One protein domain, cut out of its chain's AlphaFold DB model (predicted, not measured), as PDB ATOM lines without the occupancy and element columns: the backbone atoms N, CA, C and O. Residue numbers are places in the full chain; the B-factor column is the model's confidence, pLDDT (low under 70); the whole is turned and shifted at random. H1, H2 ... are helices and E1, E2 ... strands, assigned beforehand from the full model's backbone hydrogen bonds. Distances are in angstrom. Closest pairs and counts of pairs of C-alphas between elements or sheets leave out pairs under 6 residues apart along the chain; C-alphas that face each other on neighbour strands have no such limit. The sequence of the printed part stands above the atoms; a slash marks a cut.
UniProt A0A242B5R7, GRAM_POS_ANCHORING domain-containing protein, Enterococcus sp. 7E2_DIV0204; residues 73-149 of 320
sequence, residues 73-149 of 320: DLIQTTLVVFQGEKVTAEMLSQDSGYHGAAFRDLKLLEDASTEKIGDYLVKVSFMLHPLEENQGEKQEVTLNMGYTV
ATOM      1  N   ASP A  73     200.018 175.615 287.468       80.38
ATOM      2  CA  ASP A  73     201.466 175.734 287.739       80.38
ATOM      3  C   ASP A  73     202.325 176.006 286.480       80.38
ATOM      4  O   ASP A  73     203.516 176.321 286.564       80.38
ATOM      5  N   LEU A  74     201.711 175.891 285.301       87.94
ATOM      6  CA  LEU A  74     202.272 176.149 283.987       87.94
ATOM      7  C   LEU A  74     201.334 177.046 283.175       87.94
ATOM      8  O   LEU A  74     200.143 176.757 283.052       87.94
ATOM      9  N   ILE A  75     201.903 178.064 282.535       90.19
ATOM     10  CA  ILE A  75     201.274 178.808 281.446       90.19
ATOM     11  C   ILE A  75     201.831 178.279 280.125       90.19
ATOM     12  O   ILE A  75     203.029 178.381 279.846       90.19
ATOM     13  N   GLN A  76     200.955 177.701 279.306       88.69
ATOM     14  CA  GLN A  76     201.308 177.336 277.940       88.69
ATOM     15  C   GLN A  76     201.322 178.585 277.064       88.69
ATOM     16  O   GLN A  76     200.414 179.408 277.129       88.69
ATOM     17  N   THR A  77     202.364 178.709 276.252       91.81
ATOM     18  CA  THR A  77     202.545 179.810 275.304       91.81
ATOM     19  C   THR A  77     202.735 179.227 273.908       91.81
ATOM     20  O   THR A  77     202.979 178.023 273.749       91.81
ATOM     21  N   THR A  78     202.664 180.084 272.898       94.19
ATOM     22  CA  THR A  78     203.010 179.753 271.511       94.19
ATOM     23  C   THR A  78     204.369 180.315 271.110       94.19
ATOM     24  O   THR A  78     204.711 180.315 269.926       94.19
ATOM     25  N   LEU A  79     205.160 180.795 272.075       95.88
ATOM     26  CA  LEU A  79     206.410 181.474 271.782       95.88
ATOM     27  C   LEU A  79     207.383 180.510 271.101       95.88
ATOM     28  O   LEU A  79     207.760 179.481 271.665       95.88
ATOM     29  N   VAL A  80     207.849 180.895 269.913       96.81
ATOM     30  CA  VAL A  80     208.898 180.190 269.171       96.81
ATOM     31  C   VAL A  80     210.145 181.067 269.097       96.81
ATOM     32  O   VAL A  80     210.075 182.252 268.759       96.81
ATOM     33  N   VAL A  81     211.305 180.477 269.376       97.25
ATOM     34  CA  VAL A  81     212.624 181.117 269.268       97.25
ATOM     35  C   VAL A  81     213.597 180.231 268.504       97.25
ATOM     36  O   VAL A  81     213.459 179.008 268.492       97.25
ATOM     37  N   PHE A  82     214.590 180.831 267.855       97.50
ATOM     38  CA  PHE A  82     215.651 180.068 267.212       97.50
ATOM     39  C   PHE A  82     216.703 179.632 268.233       97.50
ATOM     40  O   PHE A  82     216.978 180.323 269.214       97.50
ATOM     41  N   GLN A  83     217.314 178.478 267.979       96.31
ATOM     42  CA  GLN A  83     218.428 177.961 268.764       96.31
ATOM     43  C   GLN A  83     219.538 179.016 268.909       96.31
ATOM     44  O   GLN A  83     219.982 179.606 267.921       96.31
ATOM     45  N   GLY A  84     219.985 179.240 270.145       96.06
ATOM     46  CA  GLY A  84     220.992 180.244 270.492       96.06
ATOM     47  C   GLY A  84     220.471 181.680 270.640       96.06
ATOM     48  O   GLY A  84     221.247 182.562 271.007       96.06
ATOM     49  N   GLU A  85     219.187 181.952 270.392       96.69
ATOM     50  CA  GLU A  85     218.597 183.257 270.708       96.69
ATOM     51  C   GLU A  85     218.295 183.396 272.202       96.69
ATOM     52  O   GLU A  85     218.059 182.420 272.908       96.69
ATOM     53  N   LYS A  86     218.254 184.635 272.696       97.06
ATOM     54  CA  LYS A  86     217.860 184.920 274.076       97.06
ATOM     55  C   LYS A  86     216.341 185.052 274.178       97.06
ATOM     56  O   LYS A  86     215.755 185.886 273.490       97.06
ATOM     57  N   VAL A  87     215.719 184.301 275.086       97.75
ATOM     58  CA  VAL A  87     214.325 184.543 275.495       97.75
ATOM     59  C   VAL A  87     214.293 185.713 276.476       97.75
ATOM     60  O   VAL A  87     215.156 185.843 277.345       97.75
ATOM     61  N   THR A  88     213.303 186.589 276.332       97.25
ATOM     62  CA  THR A  88     213.118 187.759 277.199       97.25
ATOM     63  C   THR A  88     211.702 187.793 277.760       97.25
ATOM     64  O   THR A  88     210.784 187.222 277.171       97.25
ATOM     65  N   ALA A  89     211.515 188.494 278.881       96.94
ATOM     66  CA  ALA A  89     210.183 188.723 279.437       96.94
ATOM     67  C   ALA A  89     209.270 189.467 278.443       96.94
ATOM     68  O   ALA A  89     208.106 189.111 278.310       96.94
ATOM     69  N   GLU A  90     209.808 190.420 277.675       96.19
ATOM     70  CA  GLU A  90     209.073 191.127 276.615       96.19
ATOM     71  C   GLU A  90     208.464 190.147 275.598       96.19
ATOM     72  O   GLU A  90     207.285 190.240 275.274       96.19
ATOM     73  N   MET A  91     209.243 189.157 275.144       95.75
ATOM     74  CA  MET A  91     208.782 188.164 274.163       95.75
ATOM     75  C   MET A  91     207.646 187.294 274.706       95.75
ATOM     76  O   MET A  91     206.676 187.048 273.996       95.75
ATOM     77  N   LEU A  92     207.744 186.853 275.964       95.94
ATOM     78  CA  LEU A  92     206.683 186.084 276.622       95.94
ATOM     79  C   LEU A  92     205.433 186.933 276.862       95.94
ATOM     80  O   LEU A  92     204.317 186.459 276.655       95.94
ATOM     81  N   SER A  93     205.605 188.195 277.262       94.00
ATOM     82  CA  SER A  93     204.497 189.133 277.449       94.00
ATOM     83  C   SER A  93     203.782 189.421 276.130       94.00
ATOM     84  O   SER A  93     202.554 189.470 276.100       94.00
ATOM     85  N   GLN A  94     204.530 189.601 275.040       92.00
ATOM     86  CA  GLN A  94     203.971 189.828 273.712       92.00
ATOM     87  C   GLN A  94     203.213 188.596 273.209       92.00
ATOM     88  O   GLN A  94     202.093 188.746 272.726       92.00
ATOM     89  N   ASP A  95     203.785 187.397 273.364       92.88
ATOM     90  CA  ASP A  95     203.118 186.143 272.991       92.88
ATOM     91  C   ASP A  95     201.796 185.964 273.745       92.88
ATOM     92  O   ASP A  95     200.751 185.732 273.148       92.88
ATOM     93  N   SER A  96     201.822 186.204 275.055       90.44
ATOM     94  CA  SER A  96     200.635 186.145 275.915       90.44
ATOM     95  C   SER A  96     199.537 187.117 275.478       90.44
ATOM     96  O   SER A  96     198.352 186.793 275.562       90.44
ATOM     97  N   GLY A  97     199.929 188.285 274.961       88.00
ATOM     98  CA  GLY A  97     199.016 189.274 274.401       88.00
ATOM     99  C   GLY A  97     198.238 188.762 273.185       88.00
ATOM    100  O   GLY A  97     197.069 189.120 273.039       88.00
ATOM    101  N   TYR A  98     198.820 187.877 272.362       83.75
ATOM    102  CA  TYR A  98     198.091 187.227 271.258       83.75
ATOM    103  C   TYR A  98     196.953 186.331 271.754       83.75
ATOM    104  O   TYR A  98     195.948 186.182 271.063       83.75
ATOM    105  N   HIS A  99     197.066 185.832 272.985       85.38
ATOM    106  CA  HIS A  99     196.082 184.962 273.635       85.38
ATOM    107  C   HIS A  99     195.178 185.705 274.622       85.38
ATOM    108  O   HIS A  99     194.459 185.086 275.404       85.38
ATOM    109  N   GLY A 100     195.209 187.043 274.610       85.62
ATOM    110  CA  GLY A 100     194.376 187.883 275.471       85.62
ATOM    111  C   GLY A 100     194.810 187.926 276.940       85.62
ATOM    112  O   GLY A 100     194.058 188.424 277.778       85.62
ATOM    113  N   ALA A 101     196.009 187.437 277.270       87.25
ATOM    114  CA  ALA A 101     196.569 187.508 278.613       87.25
ATOM    115  C   ALA A 101     197.510 188.716 278.759       87.25
ATOM    116  O   ALA A 101     198.339 188.992 277.895       87.25
ATOM    117  N   ALA A 102     197.403 189.428 279.884       87.25
ATOM    118  CA  ALA A 102     198.243 190.582 280.197       87.25
ATOM    119  C   ALA A 102     199.011 190.352 281.506       87.25
ATOM    120  O   ALA A 102     198.484 190.577 282.597       87.25
ATOM    121  N   PHE A 103     200.273 189.932 281.397       90.81
ATOM    122  CA  PHE A 103     201.166 189.741 282.543       90.81
ATOM    123  C   PHE A 103     201.925 191.032 282.842       90.81
ATOM    124  O   PHE A 103     202.910 191.368 282.186       90.81
ATOM    125  N   ARG A 104     201.444 191.793 283.828       89.38
ATOM    126  CA  ARG A 104     202.072 193.059 284.223       89.38
ATOM    127  C   ARG A 104     203.346 192.805 285.014       89.38
ATOM    128  O   ARG A 104     203.390 191.908 285.851       89.38
ATOM    129  N   ASP A 105     204.361 193.624 284.758       93.12
ATOM    130  CA  ASP A 105     205.673 193.539 285.409       93.12
ATOM    131  C   ASP A 105     206.329 192.150 285.282       93.12
ATOM    132  O   ASP A 105     207.026 191.709 286.195       93.12
ATOM    133  N   LEU A 106     206.103 191.464 284.152       96.31
ATOM    134  CA  LEU A 106     206.664 190.140 283.888       96.31
ATOM    135  C   LEU A 106     208.201 190.177 283.926       96.31
ATOM    136  O   LEU A 106     208.841 190.997 283.263       96.31
ATOM    137  N   LYS A 107     208.798 189.252 284.677       97.62
ATOM    138  CA  LYS A 107     210.247 189.080 284.827       97.62
ATOM    139  C   LYS A 107     210.622 187.617 284.667       97.62
ATOM    140  O   LYS A 107     209.912 186.739 285.144       97.62
ATOM    141  N   LEU A 108     211.776 187.370 284.053       97.69
ATOM    142  CA  LEU A 108     212.424 186.063 284.127       97.69
ATOM    143  C   LEU A 108     213.144 185.949 285.473       97.69
ATOM    144  O   LEU A 108     213.842 186.882 285.873       97.69
ATOM    145  N   LEU A 109     212.978 184.819 286.157       97.62
ATOM    146  CA  LEU A 109     213.666 184.527 287.420       97.62
ATOM    147  C   LEU A 109     214.933 183.687 287.222       97.62
ATOM    148  O   LEU A 109     215.700 183.495 288.163       97.62
ATOM    149  N   GLU A 110     215.147 183.198 286.006       96.19
ATOM    150  CA  GLU A 110     216.288 182.387 285.601       96.19
ATOM    151  C   GLU A 110     216.625 182.636 284.126       96.19
ATOM    152  O   GLU A 110     215.828 183.209 283.374       96.19
ATOM    153  N   ASP A 111     217.812 182.196 283.707       95.62
ATOM    154  CA  ASP A 111     218.194 182.221 282.300       95.62
ATOM    155  C   ASP A 111     217.463 181.113 281.529       95.62
ATOM    156  O   ASP A 111     217.550 179.929 281.853       95.62
ATOM    157  N   ALA A 112     216.760 181.502 280.468       97.31
ATOM    158  CA  ALA A 112     216.076 180.579 279.573       97.31
ATOM    159  C   ALA A 112     217.068 179.916 278.603       97.31
ATOM    160  O   ALA A 112     217.685 180.593 277.776       97.31
ATOM    161  N   SER A 113     217.205 178.592 278.687       97.00
ATOM    162  CA  SER A 113     218.088 177.829 277.801       97.00
ATOM    163  C   SER A 113     217.529 177.715 276.382       97.00
ATOM    164  O   SER A 113     216.405 177.274 276.166       97.00
ATOM    165  N   THR A 114     218.355 178.037 275.389       97.31
ATOM    166  CA  THR A 114     218.051 177.825 273.962       97.31
ATOM    167  C   THR A 114     219.130 177.008 273.257       97.31
ATOM    168  O   THR A 114     219.269 177.047 272.035       97.31
ATOM    169  N   GLU A 115     219.918 176.256 274.033       96.12
ATOM    170  CA  GLU A 115     221.072 175.512 273.527       96.12
ATOM    171  C   GLU A 115     220.676 174.342 272.628       96.12
ATOM    172  O   GLU A 115     221.417 173.994 271.708       96.12
ATOM    173  N   LYS A 116     219.518 173.722 272.872       95.56
ATOM    174  CA  LYS A 116     219.001 172.610 272.065       95.56
ATOM    175  C   LYS A 116     217.575 172.903 271.625       95.56
ATOM    176  O   LYS A 116     216.860 173.651 272.279       95.56
ATOM    177  N   ILE A 117     217.161 172.276 270.536       95.44
ATOM    178  CA  ILE A 117     215.775 172.321 270.070       95.44
ATOM    179  C   ILE A 117     214.837 171.584 271.037       95.44
ATOM    180  O   ILE A 117     215.271 170.657 271.722       95.44
ATOM    181  N   GLY A 118     213.565 171.977 271.060       94.50
ATOM    182  CA  GLY A 118     212.516 171.325 271.845       94.50
ATOM    183  C   GLY A 118     211.644 172.297 272.632       94.50
ATOM    184  O   GLY A 118     211.754 173.515 272.491       94.50
ATOM    185  N   ASP A 119     210.776 171.733 273.464       94.88
ATOM    186  CA  ASP A 119     209.939 172.476 274.400       94.88
ATOM    187  C   ASP A 119     210.678 172.729 275.711       94.88
ATOM    188  O   ASP A 119     211.258 171.818 276.306       94.88
ATOM    189  N   TYR A 120     210.613 173.969 276.178       95.75
ATOM    190  CA  TYR A 120     211.258 174.415 277.401       95.75
ATOM    191  C   TYR A 120     210.290 175.172 278.286       95.75
ATOM    192  O   TYR A 120     209.266 175.688 277.840       95.75
ATOM    193  N   LEU A 121     210.667 175.250 279.556       96.69
ATOM    194  CA  LEU A 121     210.023 176.072 280.560       96.69
ATOM    195  C   LEU A 121     211.023 177.117 281.046       96.69
ATOM    196  O   LEU A 121     212.229 176.868 281.064       96.69
ATOM    197  N   VAL A 122     210.519 178.283 281.424       97.44
ATOM    198  CA  VAL A 122     211.279 179.284 282.169       97.44
ATOM    199  C   VAL A 122     210.437 179.784 283.328       97.44
ATOM    200  O   VAL A 122     209.246 180.076 283.175       97.44
ATOM    201  N   LYS A 123     211.062 179.879 284.495       97.25
ATOM    202  CA  LYS A 123     210.440 180.432 285.686       97.25
ATOM    203  C   LYS A 123     210.306 181.947 285.566       97.25
ATOM    204  O   LYS A 123     211.280 182.657 285.299       97.25
ATOM    205  N   VAL A 124     209.101 182.450 285.803       97.12
ATOM    206  CA  VAL A 124     208.774 183.877 285.720       97.12
ATOM    207  C   VAL A 124     208.082 184.368 286.985       97.12
ATOM    208  O   VAL A 124     207.472 183.570 287.699       97.12
ATOM    209  N   SER A 125     208.128 185.679 287.227       96.38
ATOM    210  CA  SER A 125     207.180 186.351 288.117       96.38
ATOM    211  C   SER A 125     206.445 187.486 287.418       96.38
ATOM    212  O   SER A 125     206.981 188.108 286.503       96.38
ATOM    213  N   PHE A 126     205.202 187.733 287.820       94.81
ATOM    214  CA  PHE A 126     204.394 188.863 287.362       94.81
ATOM    215  C   PHE A 126     203.429 189.311 288.460       94.81
ATOM    216  O   PHE A 126     203.159 188.579 289.415       94.81
ATOM    217  N   MET A 127     202.889 190.517 288.316       92.19
ATOM    218  CA  MET A 127     201.954 191.096 289.273       92.19
ATOM    219  C   MET A 127     200.510 190.890 288.821       92.19
ATOM    220  O   MET A 127     200.096 191.364 287.761       92.19
ATOM    221  N   LEU A 128     199.712 190.243 289.668       88.06
ATOM    222  CA  LEU A 128     198.262 190.297 289.592       88.06
ATOM    223  C   LEU A 128     197.764 191.564 290.269       88.06
ATOM    224  O   LEU A 128     198.056 191.843 291.434       88.06
ATOM    225  N   HIS A 129     197.007 192.339 289.502       83.25
ATOM    226  CA  HIS A 129     196.335 193.526 289.993       83.25
ATOM    227  C   HIS A 129     194.889 193.173 290.330       83.25
ATOM    228  O   HIS A 129     194.258 192.443 289.559       83.25
ATOM    229  N   PRO A 130     194.350 193.697 291.436       80.62
ATOM    230  CA  PRO A 130     192.938 193.537 291.719       80.62
ATOM    231  C   PRO A 130     192.070 194.121 290.601       80.62
ATOM    232  O   PRO A 130     192.450 195.101 289.956       80.62
ATOM    233  N   LEU A 131     190.901 193.514 290.386       75.19
ATOM    234  CA  LEU A 131     189.952 193.936 289.351       75.19
ATOM    235  C   LEU A 131     189.354 195.322 289.633       75.19
ATOM    236  O   LEU A 131     189.015 196.040 288.695       75.19
ATOM    237  N   GLU A 132     189.243 195.703 290.907       77.25
ATOM    238  CA  GLU A 132     188.733 197.004 291.332       77.25
ATOM    239  C   GLU A 132     189.867 197.880 291.874       77.25
ATOM    240  O   GLU A 132     190.638 197.474 292.749       77.25
ATOM    241  N   GLU A 133     189.964 199.113 291.371       65.56
ATOM    242  CA  GLU A 133     190.905 200.096 291.902       65.56
ATOM    243  C   GLU A 133     190.588 200.356 293.386       65.56
ATOM    244  O   GLU A 133     189.496 200.806 293.732       65.56
ATOM    245  N   ASN A 134     191.574 200.113 294.258       69.62
ATOM    246  CA  ASN A 134     191.519 200.271 295.722       69.62
ATOM    247  C   ASN A 134     190.835 199.146 296.520       69.62
ATOM    248  O   ASN A 134     190.629 199.313 297.722       69.62
ATOM    249  N   GLN A 135     190.536 197.996 295.912       65.31
ATOM    250  CA  GLN A 135     190.150 196.797 296.662       65.31
ATOM    251  C   GLN A 135     191.139 195.667 296.403       65.31
ATOM    252  O   GLN A 135     191.272 195.222 295.275       65.31
ATOM    253  N   GLY A 136     191.805 195.180 297.449       69.06
ATOM    254  CA  GLY A 136     192.774 194.086 297.359       69.06
ATOM    255  C   GLY A 136     194.223 194.549 297.191       69.06
ATOM    256  O   GLY A 136     194.511 195.669 296.769       69.06
ATOM    257  N   GLU A 137     195.149 193.669 297.559       80.06
ATOM    258  CA  GLU A 137     196.583 193.895 297.401       80.06
ATOM    259  C   GLU A 137     197.058 193.351 296.055       80.06
ATOM    260  O   GLU A 137     196.511 192.383 295.523       80.06
ATOM    261  N   LYS A 138     198.096 193.976 295.489       86.50
ATOM    262  CA  LYS A 138     198.785 193.390 294.340       86.50
ATOM    263  C   LYS A 138     199.454 192.099 294.795       86.50
ATOM    264  O   LYS A 138     200.166 192.109 295.796       86.50
ATOM    265  N   GLN A 139     199.280 191.031 294.034       87.56
ATOM    266  CA  GLN A 139     199.888 189.745 294.346       87.56
ATOM    267  C   GLN A 139     200.990 189.440 293.338       87.56
ATOM    268  O   GLN A 139     200.745 189.446 292.134       87.56
ATOM    269  N   GLU A 140     202.199 189.160 293.823       91.75
ATOM    270  CA  GLU A 140     203.235 188.577 292.973       91.75
ATOM    271  C   GLU A 140     202.937 187.088 292.781       91.75
ATOM    272  O   GLU A 140     202.758 186.342 293.746       91.75
ATOM    273  N   VAL A 141     202.871 186.661 291.525       91.94
ATOM    274  CA  VAL A 141     202.695 185.263 291.136       91.94
ATOM    275  C   VAL A 141     203.983 184.782 290.501       91.94
ATOM    276  O   VAL A 141     204.562 185.473 289.668       91.94
ATOM    277  N   THR A 142     204.425 183.590 290.895       94.50
ATOM    278  CA  THR A 142     205.593 182.915 290.329       94.50
ATOM    279  C   THR A 142     205.178 181.560 289.781       94.50
ATOM    280  O   THR A 142     204.591 180.764 290.510       94.50
ATOM    281  N   LEU A 143     205.491 181.288 288.516       94.50
ATOM    282  CA  LEU A 143     205.152 180.032 287.839       94.50
ATOM    283  C   LEU A 143     206.065 179.789 286.632       94.50
ATOM    284  O   LEU A 143     206.944 180.601 286.337       94.50
ATOM    285  N   ASN A 144     205.852 178.679 285.927       95.62
ATOM    286  CA  ASN A 144     206.573 178.366 284.695       95.62
ATOM    287  C   ASN A 144     205.799 178.840 283.458       95.62
ATOM    288  O   ASN A 144     204.601 178.585 283.343       95.62
ATOM    289  N   MET A 145     206.486 179.460 282.497       96.12
ATOM    290  CA  MET A 145     205.963 179.702 281.147       96.12
ATOM    291  C   MET A 145     206.673 178.802 280.138       96.12
ATOM    292  O   MET A 145     207.899 178.680 280.166       96.12
ATOM    293  N   GLY A 146     205.907 178.169 279.248       95.38
ATOM    294  CA  GLY A 146     206.457 177.363 278.157       95.38
ATOM    295  C   GLY A 146     207.016 178.209 277.011       95.38
ATOM    296  O   GLY A 146     206.613 179.355 276.847       95.38
ATOM    297  N   TYR A 147     207.916 177.653 276.206       96.19
ATOM    298  CA  TYR A 147     208.328 178.167 274.891       96.19
ATOM    299  C   TYR A 147     208.943 177.032 274.060       96.19
ATOM    300  O   TYR A 147     209.332 175.999 274.601       96.19
ATOM    301  N   THR A 148     209.032 177.210 272.741       96.62
ATOM    302  CA  THR A 148     209.632 176.233 271.818       96.62
ATOM    303  C   THR A 148     210.904 176.791 271.186       96.62
ATOM    304  O   THR A 148     210.904 177.890 270.629       96.62
ATOM    305  N   VAL A 149     211.983 176.012 271.217       97.12
ATOM    306  CA  VAL A 149     213.243 176.304 270.527       97.12
ATOM    307  C   VAL A 149     213.309 175.484 269.243       97.12
ATOM    308  O   VAL A 149     213.222 174.255 269.274       97.12
TER     309      VAL A 149
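What this domain is: This is residues 73 to 149 of the 320 residues of the protein "GRAM_POS_ANCHORING domain-containing protein" of Enterococcus sp. 7E2_DIV0204 (UniProt A0A242B5R7). A curled, strongly twisted four-stranded sheet wraps round one short helix, H1, and its long hairpin E3 and E4 ends in a loop whose residues 131 to 136 stick out. The 77 printed residues hold, in order, E1, H1, E2, E3 and E4; the sheet, E1 E4 E3 E2, is mixed, as is the class, helices and strands. The whole is elongated, 45 by 23 by 19 A, and only just compact, close to loose, with a radius of gyration of the C-alphas of 13.4 A.

How they stand to each other: E1, residues 80 to 82, is parallel to E4, residues 139 to 149; N 81 and O 148 are within hydrogen-bond range, 2.9 A. H1, residues 89 to 98, is on one face of the sheet, making two layers; every O i to N i+4 pair is within range. E2, residues 104 to 108, E3, residues 118 to 128, and E4 form a meander, successive antiparallel neighbours, with N 107 and O 125 at 2.8 A and N 124 and O 143 at 2.9 A.

Where its parts are: E1 begins at C-alpha 80 (208.898, 180.190, 269.171). H1 spans 14.7 A, E3 29.6 A and E4 30.4 A, ending at C-alpha 149 (213.243, 176.304, 270.527).

The domain as a whole: The printed part has no cut and no long link. Residues 133 to 136 have pLDDT under 70.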